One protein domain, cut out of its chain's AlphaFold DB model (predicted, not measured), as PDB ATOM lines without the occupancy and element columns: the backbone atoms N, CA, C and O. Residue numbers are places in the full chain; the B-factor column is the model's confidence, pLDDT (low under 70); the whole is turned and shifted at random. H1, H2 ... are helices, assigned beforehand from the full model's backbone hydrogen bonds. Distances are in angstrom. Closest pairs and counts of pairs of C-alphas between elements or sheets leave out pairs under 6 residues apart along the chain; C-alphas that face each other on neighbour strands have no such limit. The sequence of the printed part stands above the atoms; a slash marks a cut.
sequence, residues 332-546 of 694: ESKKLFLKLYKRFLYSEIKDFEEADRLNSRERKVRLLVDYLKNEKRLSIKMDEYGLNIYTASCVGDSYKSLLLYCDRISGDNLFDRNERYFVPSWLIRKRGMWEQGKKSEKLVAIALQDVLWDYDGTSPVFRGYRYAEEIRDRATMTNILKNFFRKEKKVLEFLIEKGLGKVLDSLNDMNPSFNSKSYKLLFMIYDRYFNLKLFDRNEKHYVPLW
ATOM      1  N   GLU A 332     -36.285   8.400  -8.169       57.53
ATOM      2  CA  GLU A 332     -35.960   9.300  -7.059       57.53
ATOM      3  C   GLU A 332     -34.511   9.793  -7.072       57.53
ATOM      4  O   GLU A 332     -34.258  10.982  -6.870       57.53
ATOM      5  N   SER A 333     -33.549   8.924  -7.393       60.44
ATOM      6  CA  SER A 333     -32.143   9.320  -7.515       60.44
ATOM      7  C   SER A 333     -31.929  10.284  -8.688       60.44
ATOM      8  O   SER A 333     -31.141  11.219  -8.568       60.44
ATOM      9  N   LYS A 334     -32.667  10.113  -9.797       63.72
ATOM     10  CA  LYS A 334     -32.671  11.078 -10.915       63.72
ATOM     11  C   LYS A 334     -33.250  12.425 -10.487       63.72
ATOM     12  O   LYS A 334     -32.654  13.456 -10.786       63.72
ATOM     13  N   LYS A 335     -34.375  12.428  -9.760       67.50
ATOM     14  CA  LYS A 335     -35.019  13.654  -9.250       67.50
ATOM     15  C   LYS A 335     -34.116  14.422  -8.284       67.50
ATOM     16  O   LYS A 335     -33.992  15.640  -8.409       67.50
ATOM     17  N   LEU A 336     -33.459  13.729  -7.354       66.81
ATOM     18  CA  LEU A 336     -32.510  14.344  -6.422       66.81
ATOM     19  C   LEU A 336     -31.299  14.926  -7.163       66.81
ATOM     20  O   LEU A 336     -30.904  16.064  -6.916       66.81
ATOM     21  N   PHE A 337     -30.755  14.179  -8.122       68.25
ATOM     22  CA  PHE A 337     -29.609  14.620  -8.907       68.25
ATOM     23  C   PHE A 337     -29.929  15.837  -9.792       68.25
ATOM     24  O   PHE A 337     -29.164  16.798  -9.812       68.25
ATOM     25  N   LEU A 338     -31.098  15.861 -10.442       73.44
ATOM     26  CA  LEU A 338     -31.594  17.032 -11.177       73.44
ATOM     27  C   LEU A 338     -31.737  18.266 -10.278       73.44
ATOM     28  O   LEU A 338     -31.373  19.364 -10.693       73.44
ATOM     29  N   LYS A 339     -32.238  18.101  -9.045       76.44
ATOM     30  CA  LYS A 339     -32.325  19.204  -8.073       76.44
ATOM     31  C   LYS A 339     -30.943  19.768  -7.740       76.44
ATOM     32  O   LYS A 339     -30.783  20.987  -7.727       76.44
ATOM     33  N   LEU A 340     -29.950  18.907  -7.509       72.81
ATOM     34  CA  LEU A 340     -28.571  19.333  -7.242       72.81
ATOM     35  C   LEU A 340     -27.939  20.022  -8.459       72.81
ATOM     36  O   LEU A 340     -27.298  21.059  -8.305       72.81
ATOM     37  N   TYR A 341     -28.177  19.503  -9.665       80.00
ATOM     38  CA  TYR A 341     -27.706  20.103 -10.913       80.00
ATOM     39  C   TYR A 341     -28.312  21.493 -11.155       80.00
ATOM     40  O   TYR A 341     -27.573  22.445 -11.401       80.00
ATOM     41  N   LYS A 342     -29.635  21.649 -11.005       81.25
ATOM     42  CA  LYS A 342     -30.296  22.961 -11.115       81.25
ATOM     43  C   LYS A 342     -29.807  23.932 -10.046       81.25
ATOM     44  O   LYS A 342     -29.519  25.080 -10.359       81.25
ATOM     45  N   ARG A 343     -29.638  23.467  -8.803       79.19
ATOM     46  CA  ARG A 343     -29.086  24.288  -7.717       79.19
ATOM     47  C   ARG A 343     -27.683  24.790  -8.050       79.19
ATOM     48  O   ARG A 343     -27.421  25.970  -7.846       79.19
ATOM     49  N   PHE A 344     -26.815  23.927  -8.576       83.56
ATOM     50  CA  PHE A 344     -25.490  24.316  -9.061       83.56
ATOM     51  C   PHE A 344     -25.591  25.394 -10.151       83.56
ATOM     52  O   PHE A 344     -24.971  26.444 -10.026       83.56
ATOM     53  N   LEU A 345     -26.424  25.191 -11.177       83.19
ATOM     54  CA  LEU A 345     -26.573  26.169 -12.259       83.19
ATOM     55  C   LEU A 345     -27.100  27.522 -11.759       83.19
ATOM     56  O   LEU A 345     -26.579  28.555 -12.158       83.19
ATOM     57  N   TYR A 346     -28.089  27.531 -10.865       88.06
ATOM     58  CA  TYR A 346     -28.702  28.767 -10.362       88.06
ATOM     59  C   TYR A 346     -27.800  29.550  -9.408       88.06
ATOM     60  O   TYR A 346     -27.915  30.768  -9.312       88.06
ATOM     61  N   SER A 347     -26.922  28.856  -8.686       82.25
ATOM     62  CA  SER A 347     -25.998  29.483  -7.736       82.25
ATOM     63  C   SER A 347     -24.721  29.979  -8.405       82.25
ATOM     64  O   SER A 347     -24.244  31.062  -8.074       82.25
ATOM     65  N   GLU A 348     -24.181  29.217  -9.356       84.69
ATOM     66  CA  GLU A 348     -22.904  29.539  -9.996       84.69
ATOM     67  C   GLU A 348     -23.046  30.428 -11.231       84.69
ATOM     68  O   GLU A 348     -22.115  31.160 -11.575       84.69
ATOM     69  N   ILE A 349     -24.195  30.380 -11.910       86.88
ATOM     70  CA  ILE A 349     -24.428  31.120 -13.147       86.88
ATOM     71  C   ILE A 349     -25.515  32.158 -12.897       86.88
ATOM     72  O   ILE A 349     -26.710  31.857 -12.851       86.88
ATOM     73  N   LYS A 350     -25.075  33.410 -12.747       88.75
ATOM     74  CA  LYS A 350     -25.969  34.555 -12.581       88.75
ATOM     75  C   LYS A 350     -27.005  34.586 -13.715       88.75
ATOM     76  O   LYS A 350     -26.672  34.340 -14.871       88.75
ATOM     77  N   ASP A 351     -28.258  34.870 -13.364       89.94
ATOM     78  CA  ASP A 351     -29.408  34.981 -14.273       89.94
ATOM     79  C   ASP A 351     -29.828  33.668 -14.971       89.94
ATOM     80  O   ASP A 351     -30.760  33.667 -15.782       89.94
ATOM     81  N   PHE A 352     -29.209  32.525 -14.643       89.19
ATOM     82  CA  PHE A 352     -29.587  31.233 -15.227       89.19
ATOM     83  C   PHE A 352     -30.971  30.775 -14.761       89.19
ATOM     84  O   PHE A 352     -31.740  30.237 -15.556       89.19
ATOM     85  N   GLU A 353     -31.324  31.030 -13.497       90.81
ATOM     86  CA  GLU A 353     -32.665  30.734 -12.979       90.81
ATOM     87  C   GLU A 353     -33.747  31.527 -13.723       90.81
ATOM     88  O   GLU A 353     -34.787  30.981 -14.083       90.81
ATOM     89  N   GLU A 354     -33.495  32.806 -14.004       90.81
ATOM     90  CA  GLU A 354     -34.411  33.643 -14.780       90.81
ATOM     91  C   GLU A 354     -34.547  33.120 -16.218       90.81
ATOM     92  O   GLU A 354     -35.655  33.004 -16.739       90.81
ATOM     93  N   ALA A 355     -33.432  32.734 -16.847       88.75
ATOM     94  CA  ALA A 355     -33.433  32.132 -18.177       88.75
ATOM     95  C   ALA A 355     -34.199  30.796 -18.229       88.75
ATOM     96  O   ALA A 355     -34.892  30.541 -19.218       88.75
ATOM     97  N   ASP A 356     -34.108  29.969 -17.180       87.75
ATOM     98  CA  ASP A 356     -34.878  28.724 -17.069       87.75
ATOM     99  C   ASP A 356     -36.373  29.002 -16.868       87.75
ATOM    100  O   ASP A 356     -37.199  28.415 -17.564       87.75
ATOM    101  N   ARG A 357     -36.733  29.967 -16.006       88.94
ATOM    102  CA  ARG A 357     -38.131  30.400 -15.803       88.94
ATOM    103  C   ARG A 357     -38.771  30.939 -17.083       88.94
ATOM    104  O   ARG A 357     -39.940  30.670 -17.335       88.94
ATOM    105  N   LEU A 358     -38.010  31.672 -17.896       89.69
ATOM    106  CA  LEU A 358     -38.452  32.184 -19.198       89.69
ATOM    107  C   LEU A 358     -38.427  31.121 -20.308       89.69
ATOM    108  O   LEU A 358     -38.778  31.422 -21.448       89.69
ATOM    109  N   ASN A 359     -37.959  29.906 -20.007       85.31
ATOM    110  CA  ASN A 359     -37.698  28.837 -20.967       85.31
ATOM    111  C   ASN A 359     -36.863  29.295 -22.185       85.31
ATOM    112  O   ASN A 359     -37.013  28.803 -23.306       85.31
ATOM    113  N   SER A 360     -35.967  30.268 -21.977       86.88
ATOM    114  CA  SER A 360     -35.158  30.852 -23.045       86.88
ATOM    115  C   SER A 360     -33.893  30.030 -23.247       86.88
ATOM    116  O   SER A 360     -32.866  30.243 -22.598       86.88
ATOM    117  N   ARG A 361     -33.960  29.076 -24.179       84.19
ATOM    118  CA  ARG A 361     -32.829  28.204 -24.512       84.19
ATOM    119  C   ARG A 361     -31.582  28.992 -24.911       84.19
ATOM    120  O   ARG A 361     -30.506  28.735 -24.387       84.19
ATOM    121  N   GLU A 362     -31.724  29.968 -25.804       84.19
ATOM    122  CA  GLU A 362     -30.618  30.825 -26.253       84.19
ATOM    123  C   GLU A 362     -29.909  31.508 -25.072       84.19
ATOM    124  O   GLU A 362     -28.680  31.496 -24.994       84.19
ATOM    125  N   ARG A 363     -30.681  32.039 -24.112       85.69
ATOM    126  CA  ARG A 363     -30.146  32.700 -22.914       85.69
ATOM    127  C   ARG A 363     -29.450  31.699 -21.989       85.69
ATOM    128  O   ARG A 363     -28.322  31.967 -21.584       85.69
ATOM    129  N   LYS A 364     -30.054  30.527 -21.733       87.00
ATOM    130  CA  LYS A 364     -29.430  29.428 -20.961       87.00
ATOM    131  C   LYS A 364     -28.076  29.029 -21.558       87.00
ATOM    132  O   LYS A 364     -27.074  28.936 -20.855       87.00
ATOM    133  N   VAL A 365     -28.047  28.850 -22.875       83.25
ATOM    134  CA  VAL A 365     -26.867  28.442 -23.636       83.25
ATOM    135  C   VAL A 365     -25.759  29.510 -23.589       83.25
ATOM    136  O   VAL A 365     -24.610  29.167 -23.306       83.25
ATOM    137  N   ARG A 366     -26.083  30.798 -23.783       82.12
ATOM    138  CA  ARG A 366     -25.107  31.904 -23.679       82.12
ATOM    139  C   ARG A 366     -24.492  32.012 -22.286       82.12
ATOM    140  O   ARG A 366     -23.270  32.014 -22.167       82.12
ATOM    141  N   LEU A 367     -25.328  32.030 -21.246       84.94
ATOM    142  CA  LEU A 367     -24.875  32.131 -19.856       84.94
ATOM    143  C   LEU A 367     -23.936  30.976 -19.482       84.94
ATOM    144  O   LEU A 367     -22.895  31.186 -18.859       84.94
ATOM    145  N   LEU A 368     -24.266  29.757 -19.919       82.38
ATOM    146  CA  LEU A 368     -23.442  28.579 -19.675       82.38
ATOM    147  C   LEU A 368     -22.104  28.635 -20.429       82.38
ATOM    148  O   LEU A 368     -21.071  28.262 -19.874       82.38
ATOM    149  N   VAL A 369     -22.085  29.141 -21.663       78.38
ATOM    150  CA  VAL A 369     -20.842  29.346 -22.425       78.38
ATOM    151  C   VAL A 369     -19.938  30.389 -21.785       78.38
ATOM    152  O   VAL A 369     -18.738  30.139 -21.649       78.38
ATOM    153  N   ASP A 370     -20.488  31.527 -21.372       79.69
ATOM    154  CA  ASP A 370     -19.716  32.596 -20.736       79.69
ATOM    155  C   ASP A 370     -19.131  32.133 -19.401       79.69
ATOM    156  O   ASP A 370     -17.951  32.363 -19.117       79.69
ATOM    157  N   TYR A 371     -19.912  31.377 -18.630       82.38
ATOM    158  CA  TYR A 371     -19.429  30.728 -17.420       82.38
ATOM    159  C   TYR A 371     -18.273  29.757 -17.712       82.38
ATOM    160  O   TYR A 371     -17.195  29.879 -17.131       82.38
ATOM    161  N   LEU A 372     -18.434  28.836 -18.671       75.81
ATOM    162  CA  LEU A 372     -17.411  27.836 -19.016       75.81
ATOM    163  C   LEU A 372     -16.143  28.437 -19.649       75.81
ATOM    164  O   LEU A 372     -15.057  27.858 -19.540       75.81
ATOM    165  N   LYS A 373     -16.242  29.595 -20.313       70.81
ATOM    166  CA  LYS A 373     -15.072  30.318 -20.835       70.81
ATOM    167  C   LYS A 373     -14.166  30.809 -19.706       70.81
ATOM    168  O   LYS A 373     -12.940  30.713 -19.853       70.81
ATOM    169  N   ASN A 374     -14.771  31.274 -18.613       72.06
ATOM    170  CA  ASN A 374     -14.106  31.950 -17.501       72.06
ATOM    171  C   ASN A 374     -13.744  31.009 -16.341       72.06
ATOM    172  O   ASN A 374     -12.708  31.197 -15.700       72.06
ATOM    173  N   GLU A 375     -14.544  29.972 -16.092       70.50
ATOM    174  CA  GLU A 375     -14.375  29.123 -14.917       70.50
ATOM    175  C   GLU A 375     -13.186  28.164 -15.066       70.50
ATOM    176  O   GLU A 375     -13.056  27.399 -16.033       70.50
ATOM    177  N   LYS A 376     -12.281  28.210 -14.080       56.69
ATOM    178  CA  LYS A 376     -11.036  27.447 -14.108       56.69
ATOM    179  C   LYS A 376     -11.120  26.084 -13.434       56.69
ATOM    180  O   LYS A 376     -10.284  25.224 -13.722       56.69
ATOM    181  N   ARG A 377     -12.093  25.890 -12.544       63.22
ATOM    182  CA  ARG A 377     -12.155  24.750 -11.619       63.22
ATOM    183  C   ARG A 377     -13.575  24.191 -11.501       63.22
ATOM    184  O   ARG A 377     -14.071  23.967 -10.402       63.22
ATOM    185  N   LEU A 378     -14.207  23.930 -12.649       64.75
ATOM    186  CA  LEU A 378     -15.559  23.362 -12.723       64.75
ATOM    187  C   LEU A 378     -15.708  22.086 -11.880       64.75
ATOM    188  O   LEU A 378     -16.728  21.908 -11.228       64.75
ATOM    189  N   SER A 379     -14.669  21.246 -11.857       57.47
ATOM    190  CA  SER A 379     -14.596  20.049 -11.019       57.47
ATOM    191  C   SER A 379     -14.842  20.358  -9.550       57.47
ATOM    192  O   SER A 379     -15.820  19.905  -8.982       57.47
ATOM    193  N   ILE A 380     -14.003  21.210  -8.964       61.91
ATOM    194  CA  ILE A 380     -14.061  21.572  -7.545       61.91
ATOM    195  C   ILE A 380     -15.422  22.167  -7.192       61.91
ATOM    196  O   ILE A 380     -15.998  21.791  -6.178       61.91
ATOM    197  N   LYS A 381     -15.973  23.024  -8.055       68.38
ATOM    198  CA  LYS A 381     -17.309  23.573  -7.830       68.38
ATOM    199  C   LYS A 381     -18.379  22.487  -7.870       68.38
ATOM    200  O   LYS A 381     -19.164  22.385  -6.945       68.38
ATOM    201  N   MET A 382     -18.398  21.612  -8.872       68.06
ATOM    202  CA  MET A 382     -19.372  20.511  -8.919       68.06
ATOM    203  C   MET A 382     -19.226  19.538  -7.731       68.06
ATOM    204  O   MET A 382     -20.235  19.020  -7.243       68.06
ATOM    205  N   ASP A 383     -18.007  19.326  -7.226       62.34
ATOM    206  CA  ASP A 383     -17.732  18.566  -5.999       62.34
ATOM    207  C   ASP A 383     -18.374  19.214  -4.769       62.34
ATOM    208  O   ASP A 383     -18.938  18.501  -3.939       62.34
ATOM    209  N   GLU A 384     -18.325  20.545  -4.658       65.56
ATOM    210  CA  GLU A 384     -18.947  21.301  -3.561       65.56
ATOM    211  C   GLU A 384     -20.469  21.098  -3.505       65.56
ATOM    212  O   GLU A 384     -21.043  21.091  -2.416       65.56
ATOM    213  N   TYR A 385     -21.116  20.836  -4.646       64.81
ATOM    214  CA  TYR A 385     -22.546  20.498  -4.728       64.81
ATOM    215  C   TYR A 385     -22.826  18.983  -4.703       64.81
ATOM    216  O   TYR A 385     -23.966  18.561  -4.904       64.81
ATOM    217  N   GLY A 386     -21.811  18.142  -4.473       62.97
ATOM    218  CA  GLY A 386     -21.957  16.683  -4.384       62.97
ATOM    219  C   GLY A 386     -22.175  15.968  -5.725       62.97
ATOM    220  O   GLY A 386     -22.485  14.777  -5.741       62.97
ATOM    221  N   LEU A 387     -21.988  16.652  -6.859       65.12
ATOM    222  CA  LEU A 387     -22.236  16.097  -8.198       65.12
ATOM    223  C   LEU A 387     -21.141  15.109  -8.649       65.12
ATOM    224  O   LEU A 387     -21.379  14.277  -9.525       65.12
ATOM    225  N   ASN A 388     -19.961  15.141  -8.023       56.66
ATOM    226  CA  ASN A 388     -18.817  14.299  -8.399       56.66
ATOM    227  C   ASN A 388     -18.966  12.822  -8.004       56.66
ATOM    228  O   ASN A 388     -18.285  11.948  -8.526       56.66
ATOM    229  N   ILE A 389     -19.902  12.498  -7.113       51.47
ATOM    230  CA  ILE A 389     -20.192  11.101  -6.758       51.47
ATOM    231  C   ILE A 389     -20.848  10.356  -7.937       51.47
ATOM    232  O   ILE A 389     -20.778   9.133  -8.007       51.47
ATOM    233  N   TYR A 390     -21.378  11.063  -8.936       49.72
ATOM    234  CA  TYR A 390     -21.967  10.454 -10.132       49.72
ATOM    235  C   TYR A 390     -20.980  10.302 -11.305       49.72
ATOM    236  O   TYR A 390     -21.221   9.488 -12.197       49.72
ATOM    237  N   THR A 391     -19.833  11.000 -11.292       45.28
ATOM    238  CA  THR A 391     -18.793  10.882 -12.339       45.28
ATOM    239  C   THR A 391     -18.014   9.570 -12.245       45.28
ATOM    240  O   THR A 391     -17.615   9.024 -13.267       45.28
ATOM    241  N   ALA A 392     -17.844   9.022 -11.038       40.03
ATOM    242  CA  ALA A 392     -17.125   7.764 -10.825       40.03
ATOM    243  C   ALA A 392     -17.919   6.516 -11.266       40.03
ATOM    244  O   ALA A 392     -17.331   5.459 -11.479       40.03
ATOM    245  N   SER A 393     -19.250   6.618 -11.390       40.12
ATOM    246  CA  SER A 393     -20.142   5.504 -11.758       40.12
ATOM    247  C   SER A 393     -20.616   5.525 -13.212       40.12
ATOM    248  O   SER A 393     -21.029   4.490 -13.733       40.12
ATOM    249  N   CYS A 394     -20.574   6.680 -13.877       37.66
ATOM    250  CA  CYS A 394     -20.931   6.808 -15.285       37.66
ATOM    251  C   CYS A 394     -19.653   6.767 -16.126       37.66
ATOM    252  O   CYS A 394     -19.031   7.802 -16.302       37.66
ATOM    253  N   VAL A 395     -19.296   5.556 -16.581       36.75
ATOM    254  CA  VAL A 395     -18.354   5.201 -17.666       36.75
ATOM    255  C   VAL A 395     -17.160   6.152 -17.821       36.75
ATOM    256  O   VAL A 395     -17.313   7.262 -18.315       36.75
ATOM    257  N   GLY A 396     -15.978   5.657 -17.440       39.44
ATOM    258  CA  GLY A 396     -14.665   6.305 -17.529       39.44
ATOM    259  C   GLY A 396     -14.563   7.549 -18.424       39.44
ATOM    260  O   GLY A 396     -14.808   7.501 -19.626       39.44
ATOM    261  N   ASP A 397     -14.102   8.636 -17.809       46.28
ATOM    262  CA  ASP A 397     -13.616   9.867 -18.435       46.28
ATOM    263  C   ASP A 397     -14.677  10.818 -19.043       46.28
ATOM    264  O   ASP A 397     -14.950  10.821 -20.243       46.28
ATOM    265  N   SER A 398     -15.203  11.741 -18.216       53.75
ATOM    266  CA  SER A 398     -15.223  13.213 -18.435       53.75
ATOM    267  C   SER A 398     -16.468  13.929 -17.879       53.75
ATOM    268  O   SER A 398     -17.593  13.442 -17.963       53.75
ATOM    269  N   TYR A 399     -16.280  15.173 -17.411       57.62
ATOM    270  CA  TYR A 399     -17.355  16.128 -17.069       57.62
ATOM    271  C   TYR A 399     -18.367  16.338 -18.206       57.62
ATOM    272  O   TYR A 399     -19.524  16.662 -17.956       57.62
ATOM    273  N   LYS A 400     -17.951  16.105 -19.459       59.22
ATOM    274  CA  LYS A 400     -18.826  16.141 -20.631       59.22
ATOM    275  C   LYS A 400     -19.918  15.084 -20.558       59.22
ATOM    276  O   LYS A 400     -21.072  15.410 -20.795       59.22
ATOM    277  N   SER A 401     -19.566  13.848 -20.215       55.84
ATOM    278  CA  SER A 401     -20.531  12.754 -20.098       55.84
ATOM    279  C   SER A 401     -21.564  13.041 -19.011       55.84
ATOM    280  O   SER A 401     -22.745  12.784 -19.218       55.84
ATOM    281  N   LEU A 402     -21.137  13.653 -17.899       62.75
ATOM    282  CA  LEU A 402     -22.042  14.069 -16.828       62.75
ATOM    283  C   LEU A 402     -22.992  15.181 -17.286       62.75
ATOM    284  O   LEU A 402     -24.196  15.043 -17.125       62.75
ATOM    285  N   LEU A 403     -22.472  16.255 -17.888       67.25
ATOM    286  CA  LEU A 403     -23.295  17.375 -18.355       67.25
ATOM    287  C   LEU A 403     -24.272  16.958 -19.461       67.25
ATOM    288  O   LEU A 403     -25.441  17.321 -19.396       67.25
ATOM    289  N   LEU A 404     -23.829  16.134 -20.417       67.00
ATOM    290  CA  LEU A 404     -24.694  15.543 -21.445       67.00
ATOM    291  C   LEU A 404     -25.790  14.667 -20.836       67.00
ATOM    292  O   LEU A 404     -26.929  14.678 -21.294       67.00
ATOM    293  N   TYR A 405     -25.443  13.894 -19.808       65.06
ATOM    294  CA  TYR A 405     -26.403  13.058 -19.106       65.06
ATOM    295  C   TYR A 405     -27.437  13.900 -18.351       65.06
ATOM    296  O   TYR A 405     -28.633  13.654 -18.496       65.06
ATOM    297  N   CYS A 406     -26.993  14.916 -17.604       66.19
ATOM    298  CA  CYS A 406     -27.869  15.859 -16.906       66.19
ATOM    299  C   CYS A 406     -28.842  16.527 -17.873       66.19
ATOM    300  O   CYS A 406     -30.044  16.531 -17.628       66.19
ATOM    301  N   ASP A 407     -28.312  17.041 -18.978       71.00
ATOM    302  CA  ASP A 407     -29.066  17.747 -20.002       71.00
ATOM    303  C   ASP A 407     -30.147  16.867 -20.634       71.00
ATOM    304  O   ASP A 407     -31.320  17.240 -20.691       71.00
ATOM    305  N   ARG A 408     -29.775  15.632 -20.987       69.75
ATOM    306  CA  ARG A 408     -30.700  14.644 -21.544       69.75
ATOM    307  C   ARG A 408     -31.815  14.269 -20.570       69.75
ATOM    308  O   ARG A 408     -32.934  14.026 -21.007       69.75
ATOM    309  N   ILE A 409     -31.530  14.200 -19.267       67.44
ATOM    310  CA  ILE A 409     -32.569  13.949 -18.257       67.44
ATOM    311  C   ILE A 409     -33.444  15.187 -18.061       67.44
ATOM    312  O   ILE A 409     -34.656  15.053 -17.923       67.44
ATOM    313  N   SER A 410     -32.851  16.382 -18.034       70.31
ATOM    314  CA  SER A 410     -33.608  17.626 -17.871       70.31
ATOM    315  C   SER A 410     -34.523  17.930 -19.057       70.31
ATOM    316  O   SER A 410     -35.468  18.696 -18.902       70.31
ATOM    317  N   GLY A 411     -34.259  17.329 -20.224       75.62
ATOM    318  CA  GLY A 411     -34.980  17.603 -21.465       75.62
ATOM    319  C   GLY A 411     -34.625  18.955 -22.085       75.62
ATOM    320  O   GLY A 411     -35.175  19.307 -23.123       75.62
ATOM    321  N   ASP A 412     -33.698  19.702 -21.477       74.81
ATOM    322  CA  ASP A 412     -33.275  21.008 -21.967       74.81
ATOM    323  C   ASP A 412     -32.485  20.903 -23.279       74.81
ATOM    324  O   ASP A 412     -32.475  21.862 -24.050       74.81
ATOM    325  N   ASN A 413     -31.862  19.747 -23.548       77.88
ATOM    326  CA  ASN A 413     -31.079  19.424 -24.746       77.88
ATOM    327  C   ASN A 413     -30.000  20.469 -25.093       77.88
ATOM    328  O   ASN A 413     -29.622  20.565 -26.258       77.88
ATOM    329  N   LEU A 414     -29.522  21.281 -24.144       76.62
ATOM    330  CA  LEU A 414     -28.556  22.376 -24.295       76.62
ATOM    331  C   LEU A 414     -27.262  21.972 -25.003       76.62
ATOM    332  O   LEU A 414     -26.561  22.851 -25.491       76.62
ATOM    333  N   PHE A 415     -26.923  20.687 -25.061       74.19
ATOM    334  CA  PHE A 415     -25.730  20.182 -25.743       74.19
ATOM    335  C   PHE A 415     -26.032  19.429 -27.050       74.19
ATOM    336  O   PHE A 415     -25.096  18.953 -27.700       74.19
ATOM    337  N   ASP A 416     -27.304  19.299 -27.440       75.06
ATOM    338  CA  ASP A 416     -27.691  18.693 -28.715       75.06
ATOM    339  C   ASP A 416     -27.272  19.598 -29.877       75.06
ATOM    340  O   ASP A 416     -27.706  20.739 -29.990       75.06
ATOM    341  N   ARG A 417     -26.415  19.076 -30.753       71.56
ATOM    342  CA  ARG A 417     -25.859  19.805 -31.898       71.56
ATOM    343  C   ARG A 417     -26.856  20.006 -33.031       71.56
ATOM    344  O   ARG A 417     -26.647  20.892 -33.854       71.56
ATOM    345  N   ASN A 418     -27.923  19.213 -33.082       70.81
ATOM    346  CA  ASN A 418     -28.986  19.418 -34.063       70.81
ATOM    347  C   ASN A 418     -29.769  20.703 -33.768       70.81
ATOM    348  O   ASN A 418     -30.390  21.277 -34.659       70.81
ATOM    349  N   GLU A 419     -29.673  21.212 -32.545       72.19
ATOM    350  CA  GLU A 419     -30.338  22.435 -32.133       72.19
ATOM    351  C   GLU A 419     -29.621  23.683 -32.651       72.19
ATOM    352  O   GLU A 419     -28.409  23.705 -32.886       72.19
ATOM    353  N   ARG A 420     -30.378  24.772 -32.819       68.44
ATOM    354  CA  ARG A 420     -29.835  26.055 -33.296       68.44
ATOM    355  C   ARG A 420     -28.816  26.656 -32.323       68.44
ATOM    356  O   ARG A 420     -27.824  27.227 -32.760       68.44
ATOM    357  N   TYR A 421     -29.061  26.512 -31.022       73.69
ATOM    358  CA  TYR A 421     -28.177  26.972 -29.953       73.69
ATOM    359  C   TYR A 421     -27.789  25.775 -29.082       73.69
ATOM    360  O   TYR A 421     -28.662  25.190 -28.440       73.69
ATOM    361  N   PHE A 422     -26.505  25.414 -29.041       77.62
ATOM    362  CA  PHE A 422     -25.975  24.286 -28.269       77.62
ATOM    363  C   PHE A 422     -24.617  24.600 -27.618       77.62
ATOM    364  O   PHE A 422     -23.762  25.194 -28.239       77.62
ATOM    365  N   VAL A 423     -24.316  24.182 -26.397       75.69
ATOM    366  CA  VAL A 423     -23.001  24.477 -25.803       75.69
ATOM    367  C   VAL A 423     -21.872  23.718 -26.538       75.69
ATOM    368  O   VAL A 423     -21.914  22.485 -26.606       75.69
ATOM    369  N   PRO A 424     -20.826  24.407 -27.047       73.19
ATOM    370  CA  PRO A 424     -19.768  23.795 -27.836       73.19
ATOM    371  C   PRO A 424     -19.006  22.710 -27.095       73.19
ATOM    372  O   PRO A 424     -18.600  22.850 -25.936       73.19
ATOM    373  N   SER A 425     -18.716  21.635 -27.817       66.50
ATOM    374  CA  SER A 425     -18.086  20.441 -27.260       66.50
ATOM    375  C   SER A 425     -16.668  20.697 -26.753       66.50
ATOM    376  O   SER A 425     -16.201  19.995 -25.850       66.50
ATOM    377  N   TRP A 426     -15.971  21.678 -27.325       65.62
ATOM    378  CA  TRP A 426     -14.600  22.023 -26.955       65.62
ATOM    379  C   TRP A 426     -14.511  22.815 -25.638       65.62
ATOM    380  O   TRP A 426     -13.533  22.639 -24.908       65.62
ATOM    381  N   LEU A 427     -15.541  23.593 -25.267       67.75
ATOM    382  CA  LEU A 427     -15.594  24.334 -23.992       67.75
ATOM    383  C   LEU A 427     -15.715  23.407 -22.785       67.75
ATOM    384  O   LEU A 427     -15.081  23.624 -21.755       67.75
ATOM    385  N   ILE A 428     -16.478  22.331 -22.933       60.81
ATOM    386  CA  ILE A 428     -16.715  21.353 -21.865       60.81
ATOM    387  C   ILE A 428     -15.452  20.530 -21.575       60.81
ATOM    388  O   ILE A 428     -15.241  20.019 -20.478       60.81
ATOM    389  N   ARG A 429     -14.577  20.400 -22.575       53.84
ATOM    390  CA  ARG A 429     -13.401  19.529 -22.532       53.84
ATOM    391  C   ARG A 429     -12.132  20.234 -22.029       53.84
ATOM    392  O   ARG A 429     -11.097  19.589 -21.871       53.84
ATOM    393  N   LYS A 430     -12.208  21.543 -21.763       46.75
ATOM    394  CA  LYS A 430     -11.092  22.509 -21.730       46.75
ATOM    395  C   LYS A 430      -9.977  22.268 -20.689       46.75
ATOM    396  O   LYS A 430      -9.004  23.005 -20.736       46.75
ATOM    397  N   ARG A 431     -10.061  21.313 -19.745       48.16
ATOM    398  CA  ARG A 431      -9.102  21.260 -18.604       48.16
ATOM    399  C   ARG A 431      -8.675  19.891 -18.071       48.16
ATOM    400  O   ARG A 431      -8.050  19.830 -17.026       48.16
ATOM    401  N   GLY A 432      -9.039  18.793 -18.730       39.00
ATOM    402  CA  GLY A 432      -8.672  17.457 -18.229       39.00
ATOM    403  C   GLY A 432      -8.202  16.503 -19.313       39.00
ATOM    404  O   GLY A 432      -7.204  15.825 -19.143       39.00
ATOM    405  N   MET A 433      -8.878  16.479 -20.465       42.56
ATOM    406  CA  MET A 433      -8.583  15.482 -21.502       42.56
ATOM    407  C   MET A 433      -7.626  15.950 -22.598       42.56
ATOM    408  O   MET A 433      -6.987  15.106 -23.214       42.56
ATOM    409  N   TRP A 434      -7.519  17.259 -22.850       46.88
ATOM    410  CA  TRP A 434      -6.494  17.781 -23.765       46.88
ATOM    411  C   TRP A 434      -5.087  17.631 -23.165       46.88
ATOM    412  O   TRP A 434      -4.140  17.375 -23.893       46.88
ATOM    413  N   GLU A 435      -4.978  17.711 -21.834       41.03
ATOM    414  CA  GLU A 435      -3.722  17.560 -21.081       41.03
ATOM    415  C   GLU A 435      -3.331  16.086 -20.850       41.03
ATOM    416  O   GLU A 435      -2.161  15.781 -20.663       41.03
ATOM    417  N   GLN A 436      -4.289  15.151 -20.905       36.75
ATOM    418  CA  GLN A 436      -4.074  13.722 -20.619       36.75
ATOM    419  C   GLN A 436      -3.813  12.854 -21.863       36.75
ATOM    420  O   GLN A 436      -4.002  11.640 -21.830       36.75
ATOM    421  N   GLY A 437      -3.396  13.445 -22.985       41.06
ATOM    422  CA  GLY A 437      -2.822  12.690 -24.105       41.06
ATOM    423  C   GLY A 437      -3.768  11.770 -24.892       41.06
ATOM    424  O   GLY A 437      -3.320  11.159 -25.859       41.06
ATOM    425  N   LYS A 438      -5.075  11.701 -24.582       44.09
ATOM    426  CA  LYS A 438      -6.079  11.052 -25.455       44.09
ATOM    427  C   LYS A 438      -6.386  11.962 -26.656       44.09
ATOM    428  O   LYS A 438      -7.454  12.572 -26.761       44.09
ATOM    429  N   LYS A 439      -5.388  12.074 -27.536       55.62
ATOM    430  CA  LYS A 439      -5.362  12.804 -28.808       55.62
ATOM    431  C   LYS A 439      -6.310  12.114 -29.792       55.62
ATOM    432  O   LYS A 439      -6.011  11.033 -30.277       55.62
ATOM    433  N   SER A 440      -7.475  12.699 -30.059       63.91
ATOM    434  CA  SER A 440      -8.430  12.125 -31.013       63.91
ATOM    435  C   SER A 440      -8.757  13.139 -32.102       63.91
ATOM    436  O   SER A 440      -9.358  14.179 -31.824       63.91
ATOM    437  N   GLU A 441      -8.383  12.812 -33.343       68.88
ATOM    438  CA  GLU A 441      -8.697  13.582 -34.558       68.88
ATOM    439  C   GLU A 441     -10.191  13.929 -34.639       68.88
ATOM    440  O   GLU A 441     -10.562  15.059 -34.946       68.88
ATOM    441  N   LYS A 442     -11.058  12.994 -34.225       74.31
ATOM    442  CA  LYS A 442     -12.510  13.189 -34.095       74.31
ATOM    443  C   LYS A 442     -12.873  14.440 -33.307       74.31
ATOM    444  O   LYS A 442     -13.798  15.158 -33.663       74.31
ATOM    445  N   LEU A 443     -12.178  14.704 -32.210       70.31
ATOM    446  CA  LEU A 443     -12.500  15.812 -31.313       70.31
ATOM    447  C   LEU A 443     -12.015  17.143 -31.842       70.31
ATOM    448  O   LEU A 443     -12.694  18.148 -31.667       70.31
ATOM    449  N   VAL A 444     -10.846  17.121 -32.469       75.06
ATOM    450  CA  VAL A 444     -10.274  18.252 -33.187       75.06
ATOM    451  C   VAL A 444     -11.227  18.667 -34.313       75.06
ATOM    452  O   VAL A 444     -11.618  19.829 -34.383       75.06
ATOM    453  N   ALA A 445     -11.690  17.702 -35.111       79.00
ATOM    454  CA  ALA A 445     -12.666  17.921 -36.175       79.00
ATOM    455  C   ALA A 445     -13.994  18.477 -35.635       79.00
ATOM    456  O   ALA A 445     -14.494  19.486 -36.123       79.00
ATOM    457  N   ILE A 446     -14.537  17.863 -34.579       79.19
ATOM    458  CA  ILE A 446     -15.754  18.312 -33.884       79.19
ATOM    459  C   ILE A 446     -15.599  19.750 -33.364       79.19
ATOM    460  O   ILE A 446     -16.525  20.542 -33.511       79.19
ATOM    461  N   ALA A 447     -14.453  20.098 -32.777       79.00
ATOM    462  CA  ALA A 447     -14.200  21.432 -32.242       79.00
ATOM    463  C   ALA A 447     -14.142  22.500 -33.345       79.00
ATOM    464  O   ALA A 447     -14.708  23.576 -33.173       79.00
ATOM    465  N   LEU A 448     -13.505  22.192 -34.481       84.38
ATOM    466  CA  LEU A 448     -13.496  23.088 -35.637       84.38
ATOM    467  C   LEU A 448     -14.899  23.248 -36.234       84.38
ATOM    468  O   LEU A 448     -15.303  24.367 -36.533       84.38
ATOM    469  N   GLN A 449     -15.664  22.160 -36.338       87.12
ATOM    470  CA  GLN A 449     -17.044  22.198 -36.825       87.12
ATOM    471  C   GLN A 449     -17.929  23.140 -35.991       87.12
ATOM    472  O   GLN A 449     -18.665  23.932 -36.566       87.12
ATOM    473  N   ASP A 450     -17.803  23.134 -34.654       81.88
ATOM    474  CA  ASP A 450     -18.546  24.063 -33.777       81.88
ATOM    475  C   ASP A 450     -18.262  25.538 -34.115       81.88
ATOM    476  O   ASP A 450     -19.142  26.390 -34.003       81.88
ATOM    477  N   VAL A 451     -17.027  25.846 -34.520       82.19
ATOM    478  CA  VAL A 451     -16.625  27.199 -34.924       82.19
ATOM    479  C   VAL A 451     -17.149  27.540 -36.316       82.19
ATOM    480  O   VAL A 451     -17.661  28.641 -36.517       82.19
ATOM    481  N   LEU A 452     -17.062  26.604 -37.264       85.31
ATOM    482  CA  LEU A 452     -17.546  26.796 -38.634       85.31
ATOM    483  C   LEU A 452     -19.071  26.879 -38.719       85.31
ATOM    484  O   LEU A 452     -19.596  27.543 -39.602       85.31
ATOM    485  N   TRP A 453     -19.800  26.265 -37.792       84.56
ATOM    486  CA  TRP A 453     -21.255  26.415 -37.705       84.56
ATOM    487  C   TRP A 453     -21.694  27.779 -37.168       84.56
ATOM    488  O   TRP A 453     -22.894  28.023 -37.081       84.56
ATOM    489  N   ASP A 454     -20.736  28.659 -36.846       69.69
ATOM    490  CA  ASP A 454     -20.960  29.955 -36.212       69.69
ATOM    491  C   ASP A 454     -21.905  29.832 -35.023       69.69
ATOM    492  O   ASP A 454     -22.970  30.441 -34.966       69.69
ATOM    493  N   TYR A 455     -21.540  28.966 -34.084       57.53
ATOM    494  CA  TYR A 455     -22.427  28.589 -32.995       57.53
ATOM    495  C   TYR A 455     -22.991  29.794 -32.195       57.53
ATOM    496  O   TYR A 455     -24.142  29.767 -31.757       57.53
ATOM    497  N   ASP A 456     -22.218  30.869 -32.014       53.28
ATOM    498  CA  ASP A 456     -22.693  32.060 -31.300       53.28
ATOM    499  C   ASP A 456     -23.584  32.977 -32.166       53.28
ATOM    500  O   ASP A 456     -24.173  33.928 -31.648       53.28
ATOM    501  N   GLY A 457     -23.730  32.674 -33.462       57.56
ATOM    502  CA  GLY A 457     -24.490  33.447 -34.445       57.56
ATOM    503  C   GLY A 457     -23.929  34.851 -34.672       57.56
ATOM    504  O   GLY A 457     -24.624  35.714 -35.219       57.56
ATOM    505  N   THR A 458     -22.714  35.109 -34.182       56.75
ATOM    506  CA  THR A 458     -22.105  36.441 -34.179       56.75
ATOM    507  C   THR A 458     -21.202  36.666 -35.376       56.75
ATOM    508  O   THR A 458     -20.912  37.819 -35.695       56.75
ATOM    509  N   SER A 459     -20.752  35.603 -36.050       63.91
ATOM    510  CA  SER A 459     -19.821  35.711 -37.160       63.91
ATOM    511  C   SER A 459     -20.569  35.774 -38.493       63.91
ATOM    512  O   SER A 459     -20.953  34.747 -39.058       63.91
ATOM    513  N   PRO A 460     -20.691  36.961 -39.123       65.81
ATOM    514  CA  PRO A 460     -21.214  37.046 -40.487       65.81
ATOM    515  C   PRO A 460     -20.351  36.269 -41.501       65.81
ATOM    516  O   PRO A 460     -20.772  36.087 -42.640       65.81
ATOM    517  N   VAL A 461     -19.159  35.816 -41.098       69.75
ATOM    518  CA  VAL A 461     -18.176  35.110 -41.922       69.75
ATOM    519  C   VAL A 461     -18.648  33.714 -42.335       69.75
ATOM    520  O   VAL A 461     -18.509  33.371 -43.505       69.75
ATOM    521  N   PHE A 462     -19.211  32.926 -41.414       78.06
ATOM    522  CA  PHE A 462     -19.599  31.527 -41.671       78.06
ATOM    523  C   PHE A 462     -21.110  31.325 -41.812       78.06
ATOM    524  O   PHE A 462     -21.615  30.200 -41.780       78.06
ATOM    525  N   ARG A 463     -21.861  32.414 -42.005       78.75
ATOM    526  CA  ARG A 463     -23.307  32.346 -42.211       78.75
ATOM    527  C   ARG A 463     -23.636  31.399 -43.373       78.75
ATOM    528  O   ARG A 463     -23.166  31.592 -44.490       78.75
ATOM    529  N   GLY A 464     -24.470  30.397 -43.101       81.19
ATOM    530  CA  GLY A 464     -24.890  29.394 -44.087       81.19
ATOM    531  C   GLY A 464     -23.953  28.191 -44.232       81.19
ATOM    532  O   GLY A 464     -24.320  27.248 -44.926       81.19
ATOM    533  N   TYR A 465     -22.800  28.165 -43.550       87.81
ATOM    534  CA  TYR A 465     -21.869  27.034 -43.619       87.81
ATOM    535  C   TYR A 465     -22.483  25.749 -43.055       87.81
ATOM    536  O   TYR A 465     -22.416  24.712 -43.705       87.81
ATOM    537  N   ARG A 466     -23.155  25.833 -41.897       87.19
ATOM    538  CA  ARG A 466     -23.874  24.697 -41.294       87.19
ATOM    539  C   ARG A 466     -24.853  24.053 -42.274       87.19
ATOM    540  O   ARG A 466     -24.784  22.854 -42.504       87.19
ATOM    541  N   TYR A 467     -25.721  24.868 -42.874       85.94
ATOM    542  CA  TYR A 467     -26.703  24.385 -43.843       85.94
ATOM    543  C   TYR A 467     -26.013  23.719 -45.039       85.94
ATOM    544  O   TYR A 467     -26.373  22.605 -45.402       85.94
ATOM    545  N   ALA A 468     -24.981  24.360 -45.600       88.88
ATOM    546  CA  ALA A 468     -24.210  23.810 -46.711       88.88
ATOM    547  C   ALA A 468     -23.538  22.469 -46.364       88.88
ATOM    548  O   ALA A 468     -23.523  21.563 -47.193       88.88
ATOM    549  N   GLU A 469     -23.018  22.307 -45.147       89.94
ATOM    550  CA  GLU A 469     -22.446  21.040 -44.685       89.94
ATOM    551  C   GLU A 469     -23.513  19.950 -44.503       89.94
ATOM    552  O   GLU A 469     -23.310  18.826 -44.966       89.94
ATOM    553  N   GLU A 470     -24.662  20.282 -43.902       87.12
ATOM    554  CA  GLU A 470     -25.790  19.360 -43.687       87.12
ATOM    555  C   GLU A 470     -26.331  18.798 -45.013       87.12
ATOM    556  O   GLU A 470     -26.569  17.594 -45.115       87.12
ATOM    557  N   ILE A 471     -26.451  19.634 -46.053       90.62
ATOM    558  CA  ILE A 471     -26.884  19.202 -47.396       90.62
ATOM    559  C   ILE A 471     -25.729  18.752 -48.307       90.62
ATOM    560  O   ILE A 471     -25.956  18.444 -49.476       90.62
ATOM    561  N   ARG A 472     -24.488  18.726 -47.797       88.56
ATOM    562  CA  ARG A 472     -23.262  18.393 -48.547       88.56
ATOM    563  C   ARG A 472     -23.021  19.272 -49.792       88.56
ATOM    564  O   ARG A 472     -22.387  18.833 -50.754       88.56
ATOM    565  N   ASP A 473     -23.444  20.535 -49.763       90.81
ATOM    566  CA  ASP A 473     -23.137  21.535 -50.791       90.81
ATOM    567  C   ASP A 473     -21.686  22.032 -50.670       90.81
ATOM    568  O   ASP A 473     -21.353  23.024 -50.009       90.81
ATOM    569  N   ARG A 474     -20.795  21.315 -51.358       90.06
ATOM    570  CA  ARG A 474     -19.355  21.602 -51.383       90.06
ATOM    571  C   ARG A 474     -19.009  22.934 -52.028       90.06
ATOM    572  O   ARG A 474     -18.026  23.552 -51.617       90.06
ATOM    573  N   ALA A 475     -19.781  23.389 -53.013       88.44
ATOM    574  CA  ALA A 475     -19.508  24.656 -53.682       88.44
ATOM    575  C   ALA A 475     -19.673  25.817 -52.694       88.44
ATOM    576  O   ALA A 475     -18.786  26.669 -52.578       88.44
ATOM    577  N   THR A 476     -20.760  25.804 -51.920       89.25
ATOM    578  CA  THR A 476     -21.015  26.817 -50.892       89.25
ATOM    579  C   THR A 476     -20.010  26.733 -49.744       89.25
ATOM    580  O   THR A 476     -19.425  27.762 -49.395       89.25
ATOM    581  N   MET A 477     -19.712  25.535 -49.220       90.44
ATOM    582  CA  MET A 477     -18.681  25.357 -48.180       90.44
ATOM    583  C   MET A 477     -17.320  25.911 -48.626       90.44
ATOM    584  O   MET A 477     -16.694  26.699 -47.912       90.44
ATOM    585  N   THR A 478     -16.895  25.564 -49.844       89.12
ATOM    586  CA  THR A 478     -15.633  26.027 -50.437       89.12
ATOM    587  C   THR A 478     -15.602  27.546 -50.571       89.12
ATOM    588  O   THR A 478     -14.614  28.179 -50.200       89.12
ATOM    589  N   ASN A 479     -16.679  28.158 -51.066       87.31
ATOM    590  CA  ASN A 479     -16.755  29.607 -51.245       87.31
ATOM    591  C   ASN A 479     -16.689  30.362 -49.911       87.31
ATOM    592  O   ASN A 479     -15.999  31.379 -49.819       87.31
ATOM    593  N   ILE A 480     -17.371  29.864 -48.876       87.25
ATOM    594  CA  ILE A 480     -17.324  30.448 -47.532       87.25
ATOM    595  C   ILE A 480     -15.896  30.377 -46.976       87.25
ATOM    596  O   ILE A 480     -15.357  31.402 -46.556       87.25
ATOM    597  N   LEU A 481     -15.245  29.211 -47.053       87.25
ATOM    598  CA  LEU A 481     -13.871  29.029 -46.571       87.25
ATOM    599  C   LEU A 481     -12.860  29.880 -47.350       87.25
ATOM    600  O   LEU A 481     -12.056  30.581 -46.738       87.25
ATOM    601  N   LYS A 482     -12.927  29.906 -48.688       82.88
ATOM    602  CA  LYS A 482     -12.068  30.778 -49.513       82.88
ATOM    603  C   LYS A 482     -12.236  32.248 -49.132       82.88
ATOM    604  O   LYS A 482     -11.246  32.969 -49.013       82.88
ATOM    605  N   ASN A 483     -13.472  32.701 -48.929       81.56
ATOM    606  CA  ASN A 483     -13.749  34.076 -48.517       81.56
ATOM    607  C   ASN A 483     -13.198  34.383 -47.122       81.56
ATOM    608  O   ASN A 483     -12.632  35.462 -46.935       81.56
ATOM    609  N   PHE A 484     -13.331  33.449 -46.179       82.56
ATOM    610  CA  PHE A 484     -12.740  33.555 -44.849       82.56
ATOM    611  C   PHE A 484     -11.219  33.715 -44.931       82.56
ATOM    612  O   PHE A 484     -10.698  34.739 -44.494       82.56
ATOM    613  N   PHE A 485     -10.515  32.791 -45.590       78.56
ATOM    614  CA  PHE A 485      -9.051  32.830 -45.692       78.56
ATOM    615  C   PHE A 485      -8.520  34.058 -46.449       78.56
ATOM    616  O   PHE A 485      -7.431  34.548 -46.163       78.56
ATOM    617  N   ARG A 486      -9.289  34.600 -47.403       71.38
ATOM    618  CA  ARG A 486      -8.910  35.812 -48.153       71.38
ATOM    619  C   ARG A 486      -9.090  37.105 -47.364       71.38
ATOM    620  O   ARG A 486      -8.329  38.049 -47.576       71.38
ATOM    621  N   LYS A 487     -10.131  37.189 -46.533       67.88
ATOM    622  CA  LYS A 487     -10.481  38.409 -45.789       67.88
ATOM    623  C   LYS A 487      -9.795  38.469 -44.431       67.88
ATOM    624  O   LYS A 487      -9.401  39.555 -44.010       67.88
ATOM    625  N   GLU A 488      -9.628  37.324 -43.780       59.97
ATOM    626  CA  GLU A 488      -9.102  37.264 -42.428       59.97
ATOM    627  C   GLU A 488      -7.574  37.295 -42.451       59.97
ATOM    628  O   GLU A 488      -6.905  36.310 -42.762       59.97
ATOM    629  N   LYS A 489      -6.990  38.452 -42.121       55.81
ATOM    630  CA  LYS A 489      -5.525  38.609 -42.105       55.81
ATOM    631  C   LYS A 489      -4.861  37.786 -40.998       55.81
ATOM    632  O   LYS A 489      -3.638  37.662 -41.014       55.81
ATOM    633  N   LYS A 490      -5.647  37.268 -40.046       67.69
ATOM    634  CA  LYS A 490      -5.168  36.620 -38.829       67.69
ATOM    635  C   LYS A 490      -6.064  35.449 -38.397       67.69
ATOM    636  O   LYS A 490      -6.587  35.419 -37.289       67.69
ATOM    637  N   VAL A 491      -6.196  34.452 -39.273       72.69
ATOM    638  CA  VAL A 491      -6.940  33.193 -39.034       72.69
ATOM    639  C   VAL A 491      -6.612  32.569 -37.671       72.69
ATOM    640  O   VAL A 491      -7.502  32.100 -36.969       72.69
ATOM    641  N   LEU A 492      -5.337  32.602 -37.273       70.81
ATOM    642  CA  LEU A 492      -4.889  32.110 -35.972       70.81
ATOM    643  C   LEU A 492      -5.523  32.872 -34.797       70.81
ATOM    644  O   LEU A 492      -5.985  32.238 -33.852       70.81
ATOM    645  N   GLU A 493      -5.558  34.206 -34.851       74.12
ATOM    646  CA  GLU A 493      -6.176  35.028 -33.801       74.12
ATOM    647  C   GLU A 493      -7.675  34.732 -33.710       74.12
ATOM    648  O   GLU A 493      -8.160  34.457 -32.617       74.12
ATOM    649  N   PHE A 494      -8.368  34.623 -34.849       78.44
ATOM    650  CA  PHE A 494      -9.778  34.225 -34.886       78.44
ATOM    651  C   PHE A 494     -10.026  32.864 -34.210       78.44
ATOM    652  O   PHE A 494     -10.937  32.716 -33.395       78.44
ATOM    653  N   LEU A 495      -9.209  31.848 -34.509       77.56
ATOM    654  CA  LEU A 495      -9.351  30.522 -33.897       77.56
ATOM    655  C   LEU A 495      -9.057  30.553 -32.386       77.56
ATOM    656  O   LEU A 495      -9.721  29.857 -31.615       77.56
ATOM    657  N   ILE A 496      -8.095  31.370 -31.947       73.31
ATOM    658  CA  ILE A 496      -7.792  31.581 -30.524       73.31
ATOM    659  C   ILE A 496      -8.958  32.286 -29.817       73.31
ATOM    660  O   ILE A 496      -9.368  31.827 -28.749       73.31
ATOM    661  N   GLU A 497      -9.528  33.335 -30.412       72.81
ATOM    662  CA  GLU A 497     -10.705  34.060 -29.905       72.81
ATOM    663  C   GLU A 497     -11.927  33.147 -29.786       72.81
ATOM    664  O   GLU A 497     -12.626  33.144 -28.770       72.81
ATOM    665  N   LYS A 498     -12.133  32.283 -30.785       74.12
ATOM    666  CA  LYS A 498     -13.152  31.226 -30.758       74.12
ATOM    667  C   LYS A 498     -12.768  30.054 -29.845       74.12
ATOM    668  O   LYS A 498     -13.469  29.054 -29.817       74.12
ATOM    669  N   GLY A 499     -11.696  30.186 -29.060       69.19
ATOM    670  CA  GLY A 499     -11.325  29.302 -27.958       69.19
ATOM    671  C   GLY A 499     -10.661  27.983 -28.359       69.19
ATOM    672  O   GLY A 499     -10.468  27.117 -27.502       69.19
ATOM    673  N   LEU A 500     -10.233  27.855 -29.617       74.19
ATOM    674  CA  LEU A 500      -9.487  26.704 -30.131       74.19
ATOM    675  C   LEU A 500      -7.978  26.781 -29.863       74.19
ATOM    676  O   LEU A 500      -7.255  25.866 -30.243       74.19
ATOM    677  N   GLY A 501      -7.483  27.807 -29.161       70.75
ATOM    678  CA  GLY A 501      -6.052  27.961 -28.854       70.75
ATOM    679  C   GLY A 501      -5.411  26.710 -28.235       70.75
ATOM    680  O   GLY A 501      -4.381  26.247 -28.707       70.75
ATOM    681  N   LYS A 502      -6.077  26.075 -27.260       67.12
ATOM    682  CA  LYS A 502      -5.590  24.826 -26.641       67.12
ATOM    683  C   LYS A 502      -5.646  23.610 -27.571       67.12
ATOM    684  O   LYS A 502      -4.833  22.703 -27.429       67.12
ATOM    685  N   VAL A 503      -6.585  23.593 -28.518       70.44
ATOM    686  CA  VAL A 503      -6.640  22.559 -29.563       70.44
ATOM    687  C   VAL A 503      -5.431  22.712 -30.482       70.44
ATOM    688  O   VAL A 503      -4.755  21.729 -30.761       70.44
ATOM    689  N   LEU A 504      -5.112  23.945 -30.880       70.50
ATOM    690  CA  LEU A 504      -3.947  24.259 -31.707       70.50
ATOM    691  C   LEU A 504      -2.624  23.912 -31.013       70.50
ATOM    692  O   LEU A 504      -1.744  23.353 -31.661       70.50
ATOM    693  N   ASP A 505      -2.500  24.170 -29.707       66.38
ATOM    694  CA  ASP A 505      -1.318  23.772 -28.930       66.38
ATOM    695  C   ASP A 505      -1.111  22.244 -28.967       66.38
ATOM    696  O   ASP A 505       0.009  21.780 -29.164       66.38
ATOM    697  N   SER A 506      -2.197  21.463 -28.879       61.81
ATOM    698  CA  SER A 506      -2.148  19.991 -28.903       61.81
ATOM    699  C   SER A 506      -1.847  19.373 -30.276       61.81
ATOM    700  O   SER A 506      -1.474  18.201 -30.356       61.81
ATOM    701  N   LEU A 507      -2.011  20.131 -31.369       65.06
ATOM    702  CA  LEU A 507      -1.736  19.646 -32.726       65.06
ATOM    703  C   LEU A 507      -0.241  19.470 -32.990       65.06
ATOM    704  O   LEU A 507       0.134  18.541 -33.706       65.06
ATOM    705  N   ASN A 508       0.603  20.300 -32.370       56.06
ATOM    706  CA  ASN A 508       2.059  20.168 -32.468       56.06
ATOM    707  C   ASN A 508       2.534  18.807 -31.926       56.06
ATOM    708  O   ASN A 508       3.469  18.219 -32.463       56.06
ATOM    709  N   ASP A 509       1.834  18.260 -30.928       54.16
ATOM    710  CA  ASP A 509       2.158  16.959 -30.342       54.16
ATOM    711  C   ASP A 509       1.592  15.773 -31.143       54.16
ATOM    712  O   ASP A 509       1.965  14.626 -30.881       54.16
ATOM    713  N   MET A 510       0.633  15.997 -32.053       54.72
ATOM    714  CA  MET A 510       0.075  14.940 -32.914       54.72
ATOM    715  C   MET A 510       0.937  14.683 -34.149       54.72
ATOM    716  O   MET A 510       0.886  13.580 -34.686       54.72
ATOM    717  N   ASN A 511       1.714  15.669 -34.608       51.59
ATOM    718  CA  ASN A 511       2.568  15.495 -35.777       51.59
ATOM    719  C   ASN A 511       3.806  16.422 -35.743       51.59
ATOM    720  O   ASN A 511       3.745  17.541 -36.259       51.59
ATOM    721  N   PRO A 512       4.934  15.975 -35.155       46.66
ATOM    722  CA  PRO A 512       6.115  16.819 -34.934       46.66
ATOM    723  C   PRO A 512       6.846  17.250 -36.220       46.66
ATOM    724  O   PRO A 512       7.694  18.137 -36.170       46.66
ATOM    725  N   SER A 513       6.520  16.659 -37.375       39.56
ATOM    726  CA  SER A 513       7.059  17.054 -38.685       39.56
ATOM    727  C   SER A 513       6.459  18.360 -39.222       39.56
ATOM    728  O   SER A 513       7.054  19.004 -40.086       39.56
ATOM    729  N   PHE A 514       5.318  18.804 -38.689       44.91
ATOM    730  CA  PHE A 514       4.739  20.103 -39.013       44.91
ATOM    731  C   PHE A 514       5.286  21.153 -38.047       44.91
ATOM    732  O   PHE A 514       4.708  21.448 -37.004       44.91
ATOM    733  N   ASN A 515       6.441  21.715 -38.400       39.16
ATOM    734  CA  ASN A 515       7.033  22.818 -37.658       39.16
ATOM    735  C   ASN A 515       6.088  24.035 -37.700       39.16
ATOM    736  O   ASN A 515       5.788  24.557 -38.772       39.16
ATOM    737  N   SER A 516       5.681  24.507 -36.517       42.69
ATOM    738  CA  SER A 516       4.776  25.635 -36.233       42.69
ATOM    739  C   SER A 516       3.270  25.353 -36.326       42.69
ATOM    740  O   SER A 516       2.807  24.609 -37.184       42.69
ATOM    741  N   LYS A 517       2.535  26.006 -35.409       51.59
ATOM    742  CA  LYS A 517       1.078  26.121 -35.193       51.59
ATOM    743  C   LYS A 517       0.228  26.175 -36.477       51.59
ATOM    744  O   LYS A 517      -0.448  27.171 -36.742       51.59
ATOM    745  N   SER A 518       0.229  25.119 -37.284       60.16
ATOM    746  CA  SER A 518      -0.452  25.147 -38.569       60.16
ATOM    747  C   SER A 518      -1.920  24.799 -38.346       60.16
ATOM    748  O   SER A 518      -2.334  23.645 -38.252       60.16
ATOM    749  N   TYR A 519      -2.753  25.832 -38.267       73.88
ATOM    750  CA  TYR A 519      -4.204  25.691 -38.394       73.88
ATOM    751  C   TYR A 519      -4.581  24.988 -39.716       73.88
ATOM    752  O   TYR A 519      -5.654  24.408 -39.815       73.88
ATOM    753  N   LYS A 520      -3.663  24.912 -40.692       77.00
ATOM    754  CA  LYS A 520      -3.718  23.973 -41.822       77.00
ATOM    755  C   LYS A 520      -4.012  22.530 -41.391       77.00
ATOM    756  O   LYS A 520      -4.943  21.929 -41.919       77.00
ATOM    757  N   LEU A 521      -3.293  21.993 -40.403       75.12
ATOM    758  CA  LEU A 521      -3.522  20.634 -39.902       75.12
ATOM    759  C   LEU A 521      -4.916  20.478 -39.274       75.12
ATOM    760  O   LEU A 521      -5.569  19.458 -39.482       75.12
ATOM    761  N   LEU A 522      -5.406  21.506 -38.570       80.44
ATOM    762  CA  LEU A 522      -6.758  21.532 -37.997       80.44
ATOM    763  C   LEU A 522      -7.830  21.344 -39.084       80.44
ATOM    764  O   LEU A 522      -8.708  20.491 -38.947       80.44
ATOM    765  N   PHE A 523      -7.730  22.107 -40.175       84.69
ATOM    766  CA  PHE A 523      -8.652  22.019 -41.310       84.69
ATOM    767  C   PHE A 523      -8.538  20.689 -42.065       84.69
ATOM    768  O   PHE A 523      -9.562  20.119 -42.438       84.69
ATOM    769  N   MET A 524      -7.328  20.145 -42.230       81.38
ATOM    770  CA  MET A 524      -7.129  18.832 -42.857       81.38
ATOM    771  C   MET A 524      -7.718  17.684 -42.027       81.38
ATOM    772  O   MET A 524      -8.321  16.771 -42.586       81.38
ATOM    773  N   ILE A 525      -7.572  17.727 -40.697       81.38
ATOM    774  CA  ILE A 525      -8.190  16.745 -39.792       81.38
ATOM    775  C   ILE A 525      -9.713  16.815 -39.899       81.38
ATOM    776  O   ILE A 525     -10.370  15.781 -39.998       81.38
ATOM    777  N   TYR A 526     -10.273  18.026 -39.907       88.12
ATOM    778  CA  TYR A 526     -11.706  18.239 -40.092       88.12
ATOM    779  C   TYR A 526     -12.210  17.648 -41.417       88.12
ATOM    780  O   TYR A 526     -13.148  16.852 -41.412       88.12
ATOM    781  N   ASP A 527     -11.543  17.962 -42.528       87.69
ATOM    782  CA  ASP A 527     -11.918  17.478 -43.858       87.69
ATOM    783  C   ASP A 527     -11.875  15.953 -43.972       87.69
ATOM    784  O   ASP A 527     -12.823  15.328 -44.452       87.69
ATOM    785  N   ARG A 528     -10.794  15.349 -43.463       84.56
ATOM    786  CA  ARG A 528     -10.607  13.897 -43.445       84.56
ATOM    787  C   ARG A 528     -11.663  13.213 -42.583       84.56
ATOM    788  O   ARG A 528     -12.272  12.243 -43.021       84.56
ATOM    789  N   TYR A 529     -11.889  13.718 -41.371       84.69
ATOM    790  CA  TYR A 529     -12.798  13.093 -40.414       84.69
ATOM    791  C   TYR A 529     -14.253  13.100 -40.901       84.69
ATOM    792  O   TYR A 529     -14.963  12.109 -40.735       84.69
ATOM    793  N   PHE A 530     -14.700  14.191 -41.529       85.88
ATOM    794  CA  PHE A 530     -16.055  14.291 -42.085       85.88
ATOM    795  C   PHE A 530     -16.166  13.826 -43.546       85.88
ATOM    796  O   PHE A 530     -17.273  13.837 -44.104       85.88
ATOM    797  N   ASN A 531     -15.050  13.390 -44.142       89.12
ATOM    798  CA  ASN A 531     -14.928  12.970 -45.537       89.12
ATOM    799  C   ASN A 531     -15.557  13.994 -46.500       89.12
ATOM    800  O   ASN A 531     -16.438  13.665 -47.297       89.12
ATOM    801  N   LEU A 532     -15.179  15.268 -46.354       88.62
ATOM    802  CA  LEU A 532     -15.775  16.365 -47.125       88.62
ATOM    803  C   LEU A 532     -15.042  16.606 -48.454       88.62
ATOM    804  O   LEU A 532     -15.660  17.091 -49.407       88.62
ATOM    805  N   LYS A 533     -13.760  16.216 -48.529       89.62
ATOM    806  CA  LYS A 533     -12.857  16.421 -49.674       89.62
ATOM    807  C   LYS A 533     -12.742  17.890 -50.098       89.62
ATOM    808  O   LYS A 533     -12.532  18.199 -51.266       89.62
ATOM    809  N   LEU A 534     -12.888  18.811 -49.150       87.56
ATOM    810  CA  LEU A 534     -12.789  20.251 -49.367       87.56
ATOM    811  C   LEU A 534     -11.380  20.674 -49.765       87.56
ATOM    812  O   LEU A 534     -11.242  21.724 -50.375       87.56
ATOM    813  N   PHE A 535     -10.346  19.899 -49.437       84.19
ATOM    814  CA  PHE A 535      -8.958  20.203 -49.807       84.19
ATOM    815  C   PHE A 535      -8.400  19.245 -50.874       84.19
ATOM    816  O   PHE A 535      -7.200  19.269 -51.145       84.19
ATOM    817  N   ASP A 536      -9.245  18.406 -51.486       83.25
ATOM    818  CA  ASP A 536      -8.852  17.502 -52.572       83.25
ATOM    819  C   ASP A 536      -8.893  18.239 -53.917       83.25
ATOM    820  O   ASP A 536      -9.955  18.587 -54.427       83.25
ATOM    821  N   ARG A 537      -7.723  18.460 -54.521       78.19
ATOM    822  CA  ARG A 537      -7.583  19.170 -55.804       78.19
ATOM    823  C   ARG A 537      -8.273  18.471 -56.984       78.19
ATOM    824  O   ARG A 537      -8.568  19.110 -57.997       78.19
ATOM    825  N   ASN A 538      -8.532  17.167 -56.874       82.00
ATOM    826  CA  ASN A 538      -9.261  16.425 -57.904       82.00
ATOM    827  C   ASN A 538     -10.748  16.796 -57.915       82.00
ATOM    828  O   ASN A 538     -11.455  16.519 -58.881       82.00
ATOM    829  N   GLU A 539     -11.231  17.457 -56.866       83.00
ATOM    830  CA  GLU A 539     -12.595  17.939 -56.803       83.00
ATOM    831  C   GLU A 539     -12.747  19.270 -57.552       83.00
ATOM    832  O   GLU A 539     -11.867  20.137 -57.578       83.00
ATOM    833  N   LYS A 540     -13.919  19.458 -58.165       79.94
ATOM    834  CA  LYS A 540     -14.264  20.697 -58.879       79.94
ATOM    835  C   LYS A 540     -14.278  21.916 -57.950       79.94
ATOM    836  O   LYS A 540     -13.907  23.017 -58.350       79.94
ATOM    837  N   HIS A 541     -14.729  21.714 -56.714       84.38
ATOM    838  CA  HIS A 541     -14.823  22.742 -55.687       84.38
ATOM    839  C   HIS A 541     -13.939  22.340 -54.512       84.38
ATOM    840  O   HIS A 541     -14.356  21.541 -53.680       84.38
ATOM    841  N   TYR A 542     -12.728  22.895 -54.476       86.38
ATOM    842  CA  TYR A 542     -11.775  22.707 -53.387       86.38
ATOM    843  C   TYR A 542     -11.232  24.052 -52.903       86.38
ATOM    844  O   TYR A 542     -11.257  25.071 -53.607       86.38
ATOM    845  N   VAL A 543     -10.741  24.052 -51.673       82.94
ATOM    846  CA  VAL A 543     -10.020  25.136 -51.030       82.94
ATOM    847  C   VAL A 543      -8.525  24.850 -51.193       82.94
ATOM    848  O   VAL A 543      -8.031  23.859 -50.660       82.94
ATOM    849  N   PRO A 544      -7.782  25.706 -51.904       75.81
ATOM    850  CA  PRO A 544      -6.337  25.599 -51.997       75.81
ATOM    851  C   PRO A 544      -5.649  25.577 -50.630       75.81
ATOM    852  O   PRO A 544      -5.861  26.469 -49.804       75.81
ATOM    853  N   LEU A 545      -4.787  24.585 -50.395       68.56
ATOM    854  CA  LEU A 545      -4.088  24.407 -49.114       68.56
ATOM    855  C   LEU A 545      -3.156  25.574 -48.765       68.56
ATOM    856  O   LEU A 545      -2.859  25.796 -47.588       68.56
ATOM    857  N   TRP A 546      -2.699  26.322 -49.768       67.06
ATOM    858  CA  TRP A 546      -1.852  27.490 -49.568       67.06
ATOM    859  C   TRP A 546      -2.583  28.693 -48.965       67.06
ATOM    860  O   TRP A 546      -1.969  29.476 -48.242       67.06
TER     861      TRP A 546
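This is residues 332 to 546 of the 694 residues of an uncharacterized protein of Candidatus Pacearchaeota archaeon (UniProt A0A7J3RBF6). Two helical lobes sit end to end along the longest axis, and the short helix H6 bridges them near the middle. The first lobe holds H1 to H5, with the H2 and H3 hairpin and H5 packed on H1 and H6; in the second, H7 and H12 cross closely, H11 packs on H12, and the H8 and H9 hairpin lies toward the far end with the tail of residues 531 to 546. The printed part has 215 residues with twelve named helices, H1 to H12 in order, and no named strand; the class is all helix. It is compact, with a radius of gyration of the C-alphas of 18.7 A, and only just elongated, spanning 58 by 38 by 27 A.

H1, residues 332 to 348, touches H5, residues 399 to 410, with residues 334 to 341 alone; the closest C-alphas, of Leu 338 and Cys 406, are 6.9 A apart, at a steep tilt of 68 degrees, only just short of about perpendicular. H1 and H2, residues 352 to 357, touch only at the corner, C-alphas 346 and 353 being closest at 5.1 A. H2 and H3, residues 361 to 374, form a hairpin at a shallow tilt of 10 degrees, opposite ways, closest at C-alphas 355 and 364, 5.6 A. H4, residues 378 to 384, is close to H1 but not clearly touching, C-alphas 344 and 382 being closest at 7.2 A. The hub is H6, residues 425 to 428: it touches H3, closest at C-alphas 427 and 372, 6.4 A, and H7, residues 441 to 452, closest at C-alphas 426 and 447, 5.3 A. H5 and H6 only just touch, with 3 pairs of C-alphas within 8 A, the closest being 400 and 428, 5.8 A. H7 and H12, residues 519 to 530, touch about perpendicular at 76 degrees, closest at C-alphas 445 and 526, 4.0 A. H11, residues 501 to 507, touches H12, closest at C-alphas 504 and 519, 6.8 A. H10, residues 491 to 497, is close to H11 but not clearly touching, closest at C-alphas 495 and 501, 6.5 A. H8, residues 465 to 470, and H9, residues 474 to 487, form a hairpin at 22 degrees, closest at C-alphas 465 and 477, 5.8 A. In H7, 7 of 8 O i to N i+4 pairs are within hydrogen-bond range, H6 is too short for one, and in the other helices every such pair is.

H1 is 24.3 A long and begins at C-alpha 332, (-35.960, 9.300, -7.059). H3 is 20.3 A, H9 19.8 A, H12 16.9 A, H7 16.4 A and H5 16.3 A. H12 ends at C-alpha 530, (-16.055, 14.291, -42.085).

The C-alphas farthest apart, of Glu 332 and Asn 538, are 57.9 A apart. The printed part has no cut. Long links join H4 to H5, H5 to H6, H6 to H7, H7 to H8 and H11 to H12. The mean pLDDT of the printed part is 71.6, and 87 residues are under 70, among them 376 to 406, 425 to 441 and 505 to 518.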